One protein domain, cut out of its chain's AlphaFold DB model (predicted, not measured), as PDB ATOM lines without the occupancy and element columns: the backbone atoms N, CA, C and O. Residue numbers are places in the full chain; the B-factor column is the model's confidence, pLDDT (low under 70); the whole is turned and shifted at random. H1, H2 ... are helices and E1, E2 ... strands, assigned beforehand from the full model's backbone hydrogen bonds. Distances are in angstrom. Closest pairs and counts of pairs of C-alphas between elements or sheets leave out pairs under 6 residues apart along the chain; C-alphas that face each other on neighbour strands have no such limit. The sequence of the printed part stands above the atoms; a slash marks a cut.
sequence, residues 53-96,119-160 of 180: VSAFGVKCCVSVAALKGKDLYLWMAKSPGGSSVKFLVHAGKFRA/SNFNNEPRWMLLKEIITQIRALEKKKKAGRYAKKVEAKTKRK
ATOM      1  N   VAL A  53     -17.308 -19.797  43.190       49.81
ATOM      2  CA  VAL A  53     -16.252 -19.862  42.156       49.81
ATOM      3  C   VAL A  53     -15.497 -18.535  42.017       49.81
ATOM      4  O   VAL A  53     -14.283 -18.552  41.793       49.81
ATOM      5  N   SER A  54     -16.186 -17.404  42.195       44.06
ATOM      6  CA  SER A  54     -15.560 -16.076  42.183       44.06
ATOM      7  C   SER A  54     -14.632 -15.850  43.386       44.06
ATOM      8  O   SER A  54     -13.525 -15.343  43.202       44.06
ATOM      9  N   ALA A  55     -15.007 -16.339  44.575       46.34
ATOM     10  CA  ALA A  55     -14.218 -16.210  45.802       46.34
ATOM     11  C   ALA A  55     -12.889 -16.995  45.772       46.34
ATOM     12  O   ALA A  55     -11.915 -16.584  46.393       46.34
ATOM     13  N   PHE A  56     -12.806 -18.096  45.014       49.25
ATOM     14  CA  PHE A  56     -11.580 -18.905  44.900       49.25
ATOM     15  C   PHE A  56     -10.625 -18.452  43.773       49.25
ATOM     16  O   PHE A  56      -9.626 -19.124  43.501       49.25
ATOM     17  N   GLY A  57     -10.912 -17.346  43.071       53.69
ATOM     18  CA  GLY A  57     -10.047 -16.821  41.999       53.69
ATOM     19  C   GLY A  57      -9.865 -17.772  40.803       53.69
ATOM     20  O   GLY A  57      -8.902 -17.662  40.032       53.69
ATOM     21  N   VAL A  58     -10.763 -18.749  40.637       61.47
ATOM     22  CA  VAL A  58     -10.606 -19.812  39.641       61.47
ATOM     23  C   VAL A  58     -11.143 -19.353  38.285       61.47
ATOM     24  O   VAL A  58     -12.339 -19.162  38.099       61.47
ATOM     25  N   LYS A  59     -10.254 -19.236  37.288       70.62
ATOM     26  CA  LYS A  59     -10.624 -18.817  35.918       70.62
ATOM     27  C   LYS A  59     -11.541 -19.812  35.183       70.62
ATOM     28  O   LYS A  59     -12.354 -19.370  34.380       70.62
ATOM     29  N   CYS A  60     -11.423 -21.119  35.442       70.62
ATOM     30  CA  CYS A  60     -12.347 -22.151  34.949       70.62
ATOM     31  C   CYS A  60     -12.546 -23.241  36.009       70.62
ATOM     32  O   CYS A  60     -11.558 -23.729  36.564       70.62
ATOM     33  N   CYS A  61     -13.789 -23.653  36.244       71.00
ATOM     34  CA  CYS A  61     -14.136 -24.722  37.175       71.00
ATOM     35  C   CYS A  61     -14.779 -25.909  36.445       71.00
ATOM     36  O   CYS A  61     -15.522 -25.755  35.475       71.00
ATOM     37  N   VAL A  62     -14.461 -27.104  36.935       79.38
ATOM     38  CA  VAL A  62     -15.106 -28.359  36.561       79.38
ATOM     39  C   VAL A  62     -15.592 -28.972  37.865       79.38
ATOM     40  O   VAL A  62     -14.780 -29.227  38.753       79.38
ATOM     41  N   SER A  63     -16.899 -29.162  38.010       76.06
ATOM     42  CA  SER A  63     -17.492 -29.777  39.198       76.06
ATOM     43  C   SER A  63     -18.352 -30.963  38.802       76.06
ATOM     44  O   SER A  63     -19.176 -30.861  37.894       76.06
ATOM     45  N   VAL A  64     -18.185 -32.069  39.516       78.56
ATOM     46  CA  VAL A  64     -19.031 -33.256  39.388       78.56
ATOM     47  C   VAL A  64     -20.012 -33.251  40.551       78.56
ATOM     48  O   VAL A  64     -19.601 -33.128  41.703       78.56
ATOM     49  N   ALA A  65     -21.301 -33.365  40.253       76.25
ATOM     50  CA  ALA A  65     -22.358 -33.488  41.245       76.25
ATOM     51  C   ALA A  65     -23.070 -34.826  41.041       76.25
ATOM     52  O   ALA A  65     -23.666 -35.061  39.992       76.25
ATOM     53  N   ALA A  66     -22.999 -35.698  42.042       72.25
ATOM     54  CA  ALA A  66     -23.756 -36.941  42.072       72.25
ATOM     55  C   ALA A  66     -24.990 -36.750  42.959       72.25
ATOM     56  O   ALA A  66     -24.871 -36.428  44.143       72.25
ATOM     57  N   LEU A  67     -26.179 -36.937  42.392       67.44
ATOM     58  CA  LEU A  67     -27.424 -36.972  43.158       67.44
ATOM     59  C   LEU A  67     -27.656 -38.405  43.633       67.44
ATOM     60  O   LEU A  67     -27.906 -39.269  42.799       67.44
ATOM     61  N   LYS A  68     -27.533 -38.631  44.953       62.88
ATOM     62  CA  LYS A  68     -27.832 -39.861  45.731       62.88
ATOM     63  C   LYS A  68     -28.263 -41.088  44.893       62.88
ATOM     64  O   LYS A  68     -29.410 -41.514  44.957       62.88
ATOM     65  N   GLY A  69     -27.333 -41.643  44.112       59.38
ATOM     66  CA  GLY A  69     -27.495 -42.909  43.388       59.38
ATOM     67  C   GLY A  69     -28.334 -42.909  42.103       59.38
ATOM     68  O   GLY A  69     -28.597 -43.996  41.604       59.38
ATOM     69  N   LYS A  70     -28.763 -41.759  41.561       66.44
ATOM     70  CA  LYS A  70     -29.613 -41.718  40.350       66.44
ATOM     71  C   LYS A  70     -28.897 -41.115  39.146       66.44
ATOM     72  O   LYS A  70     -28.633 -41.817  38.180       66.44
ATOM     73  N   ASP A  71     -28.492 -39.851  39.252       77.62
ATOM     74  CA  ASP A  71     -27.938 -39.104  38.121       77.62
ATOM     75  C   ASP A  71     -26.584 -38.474  38.458       77.62
ATOM     76  O   ASP A  71     -26.407 -37.835  39.507       77.62
ATOM     77  N   LEU A  72     -25.637 -38.612  37.529       82.25
ATOM     78  CA  LEU A  72     -24.344 -37.939  37.569       82.25
ATOM     79  C   LEU A  72     -24.383 -36.708  36.663       82.25
ATOM     80  O   LEU A  72     -24.608 -36.813  35.459       82.25
ATOM     81  N   TYR A  73     -24.106 -35.539  37.232       84.88
ATOM     82  CA  TYR A  73     -23.991 -34.295  36.484       84.88
ATOM     83  C   TYR A  73     -22.546 -33.808  36.462       84.88
ATOM     84  O   TYR A  73     -21.872 -33.753  37.492       84.88
ATOM     85  N   LEU A  74     -22.084 -33.392  35.287       86.06
ATOM     86  CA  LEU A  74     -20.806 -32.713  35.101       86.06
ATOM     87  C   LEU A  74     -21.075 -31.263  34.706       86.06
ATOM     88  O   LEU A  74     -21.683 -30.997  33.675       86.06
ATOM     89  N   TRP A  75     -20.603 -30.316  35.510       86.44
ATOM     90  CA  TRP A  75     -20.683 -28.890  35.210       86.44
ATOM     91  C   TRP A  75     -19.299 -28.361  34.847       86.44
ATOM     92  O   TRP A  75     -18.342 -28.542  35.600       86.44
ATOM     93  N   MET A  76     -19.198 -27.683  33.708       87.94
ATOM     94  CA  MET A  76     -18.025 -26.913  33.304       87.94
ATOM     95  C   MET A  76     -18.400 -25.440  33.177       87.94
ATOM     96  O   MET A  76     -19.402 -25.121  32.537       87.94
ATOM     97  N   ALA A  77     -17.623 -24.540  33.771       86.81
ATOM     98  CA  ALA A  77     -17.882 -23.109  33.659       86.81
ATOM     99  C   ALA A  77     -16.600 -22.280  33.628       86.81
ATOM    100  O   ALA A  77     -15.578 -22.631  34.230       86.81
ATOM    101  N   LYS A  78     -16.687 -21.132  32.958       83.38
ATOM    102  CA  LYS A  78     -15.666 -20.089  32.992       83.38
ATOM    103  C   LYS A  78     -16.155 -18.921  33.847       83.38
ATOM    104  O   LYS A  78     -17.195 -18.341  33.572       83.38
ATOM    105  N   SER A  79     -15.405 -18.567  34.886       74.31
ATOM    106  CA  SER A  79     -15.707 -17.420  35.761       74.31
ATOM    107  C   SER A  79     -14.828 -16.218  35.401       74.31
ATOM    108  O   SER A  79     -13.736 -16.425  34.855       74.31
ATOM    109  N   PRO A  80     -15.262 -14.966  35.668       68.88
ATOM    110  CA  PRO A  80     -16.392 -14.533  36.523       68.88
ATOM    111  C   PRO A  80     -17.758 -14.298  35.830       68.88
ATOM    112  O   PRO A  80     -18.781 -14.213  36.506       68.88
ATOM    113  N   GLY A  81     -17.815 -14.246  34.496       67.62
ATOM    114  CA  GLY A  81     -19.055 -14.033  33.723       67.62
ATOM    115  C   GLY A  81     -19.138 -14.868  32.445       67.62
ATOM    116  O   GLY A  81     -19.810 -14.482  31.499       67.62
ATOM    117  N   GLY A  82     -18.388 -15.969  32.383       75.19
ATOM    118  CA  GLY A  82     -18.286 -16.793  31.187       75.19
ATOM    119  C   GLY A  82     -19.417 -17.808  31.052       75.19
ATOM    120  O   GLY A  82     -20.243 -18.008  31.944       75.19
ATOM    121  N   SER A  83     -19.420 -18.477  29.906       82.62
ATOM    122  CA  SER A  83     -20.359 -19.541  29.584       82.62
ATOM    123  C   SER A  83     -20.207 -20.733  30.534       82.62
ATOM    124  O   SER A  83     -19.130 -21.031  31.070       82.62
ATOM    125  N   SER A  84     -21.326 -21.418  30.760       85.31
ATOM    126  CA  SER A  84     -21.388 -22.604  31.604       85.31
ATOM    127  C   SER A  84     -22.229 -23.674  30.929       85.31
ATOM    128  O   SER A  84     -23.235 -23.364  30.294       85.31
ATOM    129  N   VAL A  85     -21.800 -24.925  31.052       87.38
ATOM    130  CA  VAL A  85     -22.471 -26.072  30.445       87.38
ATOM    131  C   VAL A  85     -22.625 -27.163  31.490       87.38
ATOM    132  O   VAL A  85     -21.676 -27.502  32.201       87.38
ATOM    133  N   LYS A  86     -23.838 -27.707  31.572       87.81
ATOM    134  CA  LYS A  86     -24.206 -28.805  32.460       87.81
ATOM    135  C   LYS A  86     -24.515 -30.039  31.616       87.81
ATOM    136  O   LYS A  86     -25.420 -30.013  30.789       87.81
ATOM    137  N   PHE A  87     -23.762 -31.105  31.845       88.25
ATOM    138  CA  PHE A  87     -23.940 -32.409  31.223       88.25
ATOM    139  C   PHE A  87     -24.630 -33.350  32.192       88.25
ATOM    140  O   PHE A  87     -24.238 -33.439  33.356       88.25
ATOM    141  N   LEU A  88     -25.617 -34.079  31.685       88.62
ATOM    142  CA  LEU A  88     -26.090 -35.306  32.302       88.62
ATOM    143  C   LEU A  88     -25.213 -36.445  31.769       88.62
ATOM    144  O   LEU A  88     -25.135 -36.659  30.560       88.62
ATOM    145  N   VAL A  89     -24.489 -37.119  32.658       83.69
ATOM    146  CA  VAL A  89     -23.541 -38.175  32.297       83.69
ATOM    147  C   VAL A  89     -24.224 -39.522  32.486       83.69
ATOM    148  O   VAL A  89     -24.439 -39.968  33.609       83.69
ATOM    149  N   HIS A  90     -24.533 -40.193  31.378       74.19
ATOM    150  CA  HIS A  90     -25.000 -41.577  31.404       74.19
ATOM    151  C   HIS A  90     -23.799 -42.531  31.388       74.19
ATOM    152  O   HIS A  90     -22.962 -42.476  30.486       74.19
ATOM    153  N   ALA A  91     -23.719 -43.435  32.366       63.69
ATOM    154  CA  ALA A  91     -22.613 -44.389  32.505       63.69
ATOM    155  C   ALA A  91     -22.601 -45.505  31.433       63.69
ATOM    156  O   ALA A  91     -21.631 -46.252  31.333       63.69
ATOM    157  N   GLY A  92     -23.645 -45.604  30.602       55.56
ATOM    158  CA  GLY A  92     -23.956 -46.775  29.772       55.56
ATOM    159  C   GLY A  92     -22.969 -47.153  28.658       55.56
ATOM    160  O   GLY A  92     -23.220 -48.125  27.957       55.56
ATOM    161  N   LYS A  93     -21.856 -46.432  28.460       51.59
ATOM    162  CA  LYS A  93     -20.873 -46.743  27.398       51.59
ATOM    163  C   LYS A  93     -19.458 -47.047  27.888       51.59
ATOM    164  O   LYS A  93     -18.633 -47.495  27.095       51.59
ATOM    165  N   PHE A  94     -19.175 -46.870  29.178       47.12
ATOM    166  CA  PHE A  94     -17.950 -47.396  29.771       47.12
ATOM    167  C   PHE A  94     -18.203 -48.858  30.134       47.12
ATOM    168  O   PHE A  94     -18.630 -49.155  31.247       47.12
ATOM    169  N   ARG A  95     -17.970 -49.787  29.195       45.41
ATOM    170  CA  ARG A  95     -17.837 -51.209  29.548       45.41
ATOM    171  C   ARG A  95     -16.564 -51.357  30.377       45.41
ATOM    172  O   ARG A  95     -15.479 -51.555  29.846       45.41
ATOM    173  N   ALA A  96     -16.701 -51.149  31.679       51.19
ATOM    174  CA  ALA A  96     -15.697 -51.497  32.657       51.19
ATOM    175  C   ALA A  96     -15.973 -52.941  33.075       51.19
ATOM    176  O   ALA A  96     -16.922 -53.197  33.814       51.19
ATOM    177  N   SER A 119     -16.021 -32.788  13.044       93.94
ATOM    178  CA  SER A 119     -16.562 -31.718  12.195       93.94
ATOM    179  C   SER A 119     -17.948 -31.242  12.650       93.94
ATOM    180  O   SER A 119     -18.246 -30.055  12.541       93.94
ATOM    181  N   ASN A 120     -18.741 -32.124  13.268       93.81
ATOM    182  CA  ASN A 120     -20.088 -31.825  13.769       93.81
ATOM    183  C   ASN A 120     -20.125 -30.670  14.784       93.81
ATOM    184  O   ASN A 120     -21.150 -30.011  14.939       93.81
ATOM    185  N   PHE A 121     -19.006 -30.389  15.461       90.88
ATOM    186  CA  PHE A 121     -18.928 -29.307  16.444       90.88
ATOM    187  C   PHE A 121     -19.009 -27.900  15.843       90.88
ATOM    188  O   PHE A 121     -19.154 -26.945  16.602       90.88
ATOM    189  N   ASN A 122     -18.923 -27.761  14.518       93.50
ATOM    190  CA  ASN A 122     -19.022 -26.470  13.837       93.50
ATOM    191  C   ASN A 122     -20.444 -26.173  13.316       93.50
ATOM    192  O   ASN A 122     -20.678 -25.078  12.819       93.50
ATOM    193  N   ASN A 123     -21.385 -27.120  13.426       93.75
ATOM    194  CA  ASN A 123     -22.710 -26.990  12.809       93.75
ATOM    195  C   ASN A 123     -23.673 -26.124  13.633       93.75
ATOM    196  O   ASN A 123     -24.437 -25.346  13.074       93.75
ATOM    197  N   GLU A 124     -23.655 -26.256  14.964       93.88
ATOM    198  CA  GLU A 124     -24.567 -25.532  15.855       93.88
ATOM    199  C   GLU A 124     -23.776 -24.656  16.845       93.88
ATOM    200  O   GLU A 124     -22.780 -25.118  17.420       93.88
ATOM    201  N   PRO A 125     -24.223 -23.417  17.139       90.31
ATOM    202  CA  PRO A 125     -23.534 -22.524  18.076       90.31
ATOM    203  C   PRO A 125     -23.334 -23.122  19.473       90.31
ATOM    204  O   PRO A 125     -22.316 -22.867  20.115       90.31
ATOM    205  N   ARG A 126     -24.250 -23.981  19.938       88.75
ATOM    206  CA  ARG A 126     -24.110 -24.670  21.234       88.75
ATOM    207  C   ARG A 126     -22.880 -25.581  21.275       88.75
ATOM    208  O   ARG A 126     -22.219 -25.687  22.307       88.75
ATOM    209  N   TRP A 127     -22.554 -26.223  20.156       90.44
ATOM    210  CA  TRP A 127     -21.431 -27.150  20.052       90.44
ATOM    211  C   TRP A 127     -20.115 -26.391  19.880       90.44
ATOM    212  O   TRP A 127     -19.108 -26.775  20.478       90.44
ATOM    213  N   MET A 128     -20.139 -25.269  19.157       91.19
ATOM    214  CA  MET A 128     -18.995 -24.360  19.064       91.19
ATOM    215  C   MET A 128     -18.605 -23.808  20.439       91.19
ATOM    216  O   MET A 128     -17.435 -23.871  20.816       91.19
ATOM    217  N   LEU A 129     -19.587 -23.374  21.236       89.19
ATOM    218  CA  LEU A 129     -19.359 -22.942  22.619       89.19
ATOM    219  C   LEU A 129     -18.731 -24.054  23.465       89.19
ATOM    220  O   LEU A 129     -17.796 -23.816  24.229       89.19
ATOM    221  N   LEU A 130     -19.208 -25.291  23.314       90.25
ATOM    222  CA  LEU A 130     -18.647 -26.428  24.034       90.25
ATOM    223  C   LEU A 130     -17.184 -26.695  23.648       90.25
ATOM    224  O   LEU A 130     -16.328 -26.876  24.521       90.25
ATOM    225  N   LYS A 131     -16.889 -26.684  22.347       91.31
ATOM    226  CA  LYS A 131     -15.531 -26.814  21.809       91.31
ATOM    227  C   LYS A 131     -14.602 -25.750  22.399       91.31
ATOM    228  O   LYS A 131     -13.481 -26.060  22.816       91.31
ATOM    229  N   GLU A 132     -15.086 -24.514  22.491       90.44
ATOM    230  CA  GLU A 132     -14.335 -23.388  23.035       90.44
ATOM    231  C   GLU A 132     -14.060 -23.544  24.539       90.44
ATOM    232  O   GLU A 132     -12.904 -23.461  24.962       90.44
ATOM    233  N   ILE A 133     -15.076 -23.873  25.346       89.12
ATOM    234  CA  ILE A 133     -14.926 -24.085  26.796       89.12
ATOM    235  C   ILE A 133     -13.899 -25.186  27.087       89.12
ATOM    236  O   ILE A 133     -12.999 -24.992  27.911       89.12
ATOM    237  N   ILE A 134     -13.983 -26.327  26.395       89.56
ATOM    238  CA  ILE A 134     -13.050 -27.449  26.590       89.56
ATOM    239  C   ILE A 134     -11.616 -27.029  26.232       89.56
ATOM    240  O   ILE A 134     -10.675 -27.311  26.983       89.56
ATOM    241  N   THR A 135     -11.444 -26.309  25.121       90.06
ATOM    242  CA  THR A 135     -10.138 -25.804  24.672       90.06
ATOM    243  C   THR A 135      -9.547 -24.825  25.686       90.06
ATOM    244  O   THR A 135      -8.375 -24.941  26.059       90.06
ATOM    245  N   GLN A 136     -10.358 -23.905  26.208       88.62
ATOM    246  CA  GLN A 136      -9.935 -22.935  27.216       88.62
ATOM    247  C   GLN A 136      -9.532 -23.609  28.537       88.62
ATOM    248  O   GLN A 136      -8.492 -23.261  29.107       88.62
ATOM    249  N   ILE A 137     -10.292 -24.605  29.011       87.25
ATOM    250  CA  ILE A 137      -9.945 -25.379  30.217       87.25
ATOM    251  C   ILE A 137      -8.569 -26.037  30.042       87.25
ATOM    252  O   ILE A 137      -7.691 -25.882  30.897       87.25
ATOM    253  N   ARG A 138      -8.332 -26.696  28.902       86.75
ATOM    254  CA  ARG A 138      -7.038 -27.331  28.598       86.75
ATOM    255  C   ARG A 138      -5.896 -26.330  28.485       86.75
ATOM    256  O   ARG A 138      -4.804 -26.581  29.004       86.75
ATOM    257  N   ALA A 139      -6.132 -25.180  27.865       87.25
ATOM    258  CA  ALA A 139      -5.135 -24.121  27.771       87.25
ATOM    259  C   ALA A 139      -4.713 -23.614  29.163       87.25
ATOM    260  O   ALA A 139      -3.521 -23.412  29.416       87.25
ATOM    261  N   LEU A 140      -5.657 -23.468  30.097       84.62
ATOM    262  CA  LEU A 140      -5.345 -23.088  31.477       84.62
ATOM    263  C   LEU A 140      -4.564 -24.174  32.224       84.62
ATOM    264  O   LEU A 140      -3.613 -23.849  32.938       84.62
ATOM    265  N   GLU A 141      -4.903 -25.453  32.043       83.88
ATOM    266  CA  GLU A 141      -4.109 -26.552  32.607       83.88
ATOM    267  C   GLU A 141      -2.666 -26.537  32.087       83.88
ATOM    268  O   GLU A 141      -1.723 -26.723  32.865       83.88
ATOM    269  N   LYS A 142      -2.475 -26.265  30.788       84.00
ATOM    270  CA  LYS A 142      -1.143 -26.116  30.183       84.00
ATOM    271  C   LYS A 142      -0.372 -24.972  30.839       84.00
ATOM    272  O   LYS A 142       0.782 -25.182  31.208       84.00
ATOM    273  N   LYS A 143      -1.000 -23.807  31.045       84.12
ATOM    274  CA  LYS A 143      -0.378 -22.654  31.725       84.12
ATOM    275  C   LYS A 143       0.035 -22.985  33.165       84.12
ATOM    276  O   LYS A 143       1.155 -22.677  33.546       84.12
ATOM    277  N   LYS A 144      -0.803 -23.694  33.934       82.56
ATOM    278  CA  LYS A 144      -0.476 -24.122  35.315       82.56
ATOM    279  C   LYS A 144       0.709 -25.096  35.393       82.56
ATOM    280  O   LYS A 144       1.400 -25.162  36.411       82.56
ATOM    281  N   LYS A 145       0.913 -25.904  34.349       80.75
ATOM    282  CA  LYS A 145       2.004 -26.892  34.269       80.75
ATOM    283  C   LYS A 145       3.263 -26.337  33.591       80.75
ATOM    284  O   LYS A 145       4.335 -26.921  33.746       80.75
ATOM    285  N   ALA A 146       3.148 -25.246  32.837       81.38
ATOM    286  CA  ALA A 146       4.276 -24.590  32.185       81.38
ATOM    287  C   ALA A 146       5.275 -24.052  33.224       81.38
ATOM    288  O   ALA A 146       4.906 -23.674  34.332       81.38
ATOM    289  N   GLY A 147       6.564 -24.075  32.885       81.19
ATOM    290  CA  GLY A 147       7.626 -23.515  33.724       81.19
ATOM    291  C   GLY A 147       8.096 -24.383  34.898       81.19
ATOM    292  O   GLY A 147       9.152 -24.098  35.446       81.19
ATOM    293  N   ARG A 148       7.409 -25.477  35.270       83.31
ATOM    294  CA  ARG A 148       7.891 -26.365  36.356       83.31
ATOM    295  C   ARG A 148       9.257 -26.982  36.053       83.31
ATOM    296  O   ARG A 148      10.111 -27.044  36.928       83.31
ATOM    297  N   TYR A 149       9.455 -27.429  34.812       83.25
ATOM    298  CA  TYR A 149      10.728 -28.001  34.379       83.25
ATOM    299  C   TYR A 149      11.830 -26.941  34.314       83.25
ATOM    300  O   TYR A 149      12.897 -27.164  34.868       83.25
ATOM    301  N   ALA A 150      11.543 -25.763  33.748       87.12
ATOM    302  CA  ALA A 150      12.483 -24.641  33.716       87.12
ATOM    303  C   ALA A 150      12.946 -24.249  35.131       87.12
ATOM    304  O   ALA A 150      14.141 -24.245  35.399       87.12
ATOM    305  N   LYS A 151      12.010 -24.089  36.080       90.19
ATOM    306  CA  LYS A 151      12.327 -23.837  37.498       90.19
ATOM    307  C   LYS A 151      13.194 -24.936  38.116       90.19
ATOM    308  O   LYS A 151      14.087 -24.646  38.906       90.19
ATOM    309  N   LYS A 152      12.946 -26.203  37.763       90.19
ATOM    310  CA  LYS A 152      13.751 -27.340  38.237       90.19
ATOM    311  C   LYS A 152      15.175 -27.299  37.673       90.19
ATOM    312  O   LYS A 152      16.117 -27.586  38.406       90.19
ATOM    313  N   VAL A 153      15.329 -26.942  36.399       94.00
ATOM    314  CA  VAL A 153      16.636 -26.788  35.747       94.00
ATOM    315  C   VAL A 153      17.399 -25.619  36.365       94.00
ATOM    316  O   VAL A 153      18.526 -25.815  36.808       94.00
ATOM    317  N   GLU A 154      16.769 -24.453  36.506       94.06
ATOM    318  CA  GLU A 154      17.368 -23.279  37.153       94.06
ATOM    319  C   GLU A 154      17.819 -23.588  38.584       94.06
ATOM    320  O   GLU A 154      18.964 -23.318  38.944       94.06
ATOM    321  N   ALA A 155      16.969 -24.233  39.389       95.25
ATOM    322  CA  ALA A 155      17.329 -24.649  40.743       95.25
ATOM    323  C   ALA A 155      18.543 -25.595  40.755       95.25
ATOM    324  O   ALA A 155      19.429 -25.444  41.596       95.25
ATOM    325  N   LYS A 156      18.627 -26.533  39.801       95.50
ATOM    326  CA  LYS A 156      19.780 -27.435  39.670       95.50
ATOM    327  C   LYS A 156      21.048 -26.680  39.263       95.50
ATOM    328  O   LYS A 156      22.107 -26.947  39.820       95.50
ATOM    329  N   THR A 157      20.947 -25.722  38.341       95.50
ATOM    330  CA  THR A 157      22.091 -24.882  37.946       95.50
ATOM    331  C   THR A 157      22.571 -23.986  39.087       95.50
ATOM    332  O   THR A 157      23.775 -23.857  39.271       95.50
ATOM    333  N   LYS A 158      21.660 -23.426  39.895       94.44
ATOM    334  CA  LYS A 158      22.006 -22.616  41.075       94.44
ATOM    335  C   LYS A 158      22.744 -23.433  42.135       94.44
ATOM    336  O   LYS A 158      23.733 -22.949  42.663       94.44
ATOM    337  N   ARG A 159      22.309 -24.672  42.398       90.94
ATOM    338  CA  ARG A 159      23.005 -25.587  43.322       90.94
ATOM    339  C   ARG A 159      24.428 -25.888  42.868       90.94
ATOM    340  O   ARG A 159      25.347 -25.677  43.638       90.94
ATOM    341  N   LYS A 160      24.606 -26.255  41.593       91.38
ATOM    342  CA  LYS A 160      25.943 -26.482  41.028       91.38
ATOM    343  C   LYS A 160      26.840 -25.251  41.150       91.38
ATOM    344  O   LYS A 160      27.984 -25.381  41.546       91.38
TER     345      LYS A 160
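This is residues 53 to 96 and 119 to 160 of the 180 residues of an uncharacterized protein of Asparagus officinalis (UniProt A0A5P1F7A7). A small sheet of E1, E2 and E3 is crossed on one face by the long helix H2, making two layers, a helix over a sheet; the other face has no named helix. Residues 142 to 160, of which 142 to 145 belong to H2 and 148 to 160 to H3, stick out as a long arm, and short H1 makes a corner with H2. The printed part has 86 residues with three named strands, then three named helices; the order E1 E2 E3 is a meander, each strand the antiparallel neighbour of the one before, and the class is mixed. It is only just extended, close to loose, with a radius of gyration of the C-alphas of 18.3 A and spans of 57 by 33 by 32 A.

Start at the inner strand E2, residues 71 to 78. It forms a hairpin with E1, residues 60 to 67, at 165 degrees; N 63 and O 75 are 2.9 A apart, within hydrogen-bond range. With E3, residues 84 to 89, it forms another at 159 degrees, with N 87 and O 74 at 2.8 A. H2, residues 125 to 145, is on the sheet at a height of 9.2 A and runs across the strands, at 73 degrees to E2 on the local plane; its closest C-alphas to E1 are those of Ile 137 and Cys 60, 6.2 A apart. H1, residues 119 to 122, touches H2 only at the corner, with residues 127 to 131 of H2 alone; the closest C-alphas, of Phe 121 and Trp 127, are 4.9 A apart. H3, residues 148 to 160, meets H2 only through their link. Every O i to N i+4 pair is within hydrogen-bond range in H2 and H3; H1 is too short for one.

Find C-alpha 60 at (-12.347, -22.151, 34.949), where E1 begins its 22.7 A; E2 covers 23.2 A and E3 15.7 A. H1 spans 6.0 A, H2 30.6 A, and H3 18.6 A to C-alpha 160 at (25.943, -26.482, 41.028).

Look for the cut: residues 97 to 118 are not printed, and C-alphas 96 and 119 are 28.5 A apart. No link printed whole is long. Confidence is under 70 at residues 53 to 58, 67 to 70, 80 to 81 and 91 to 96.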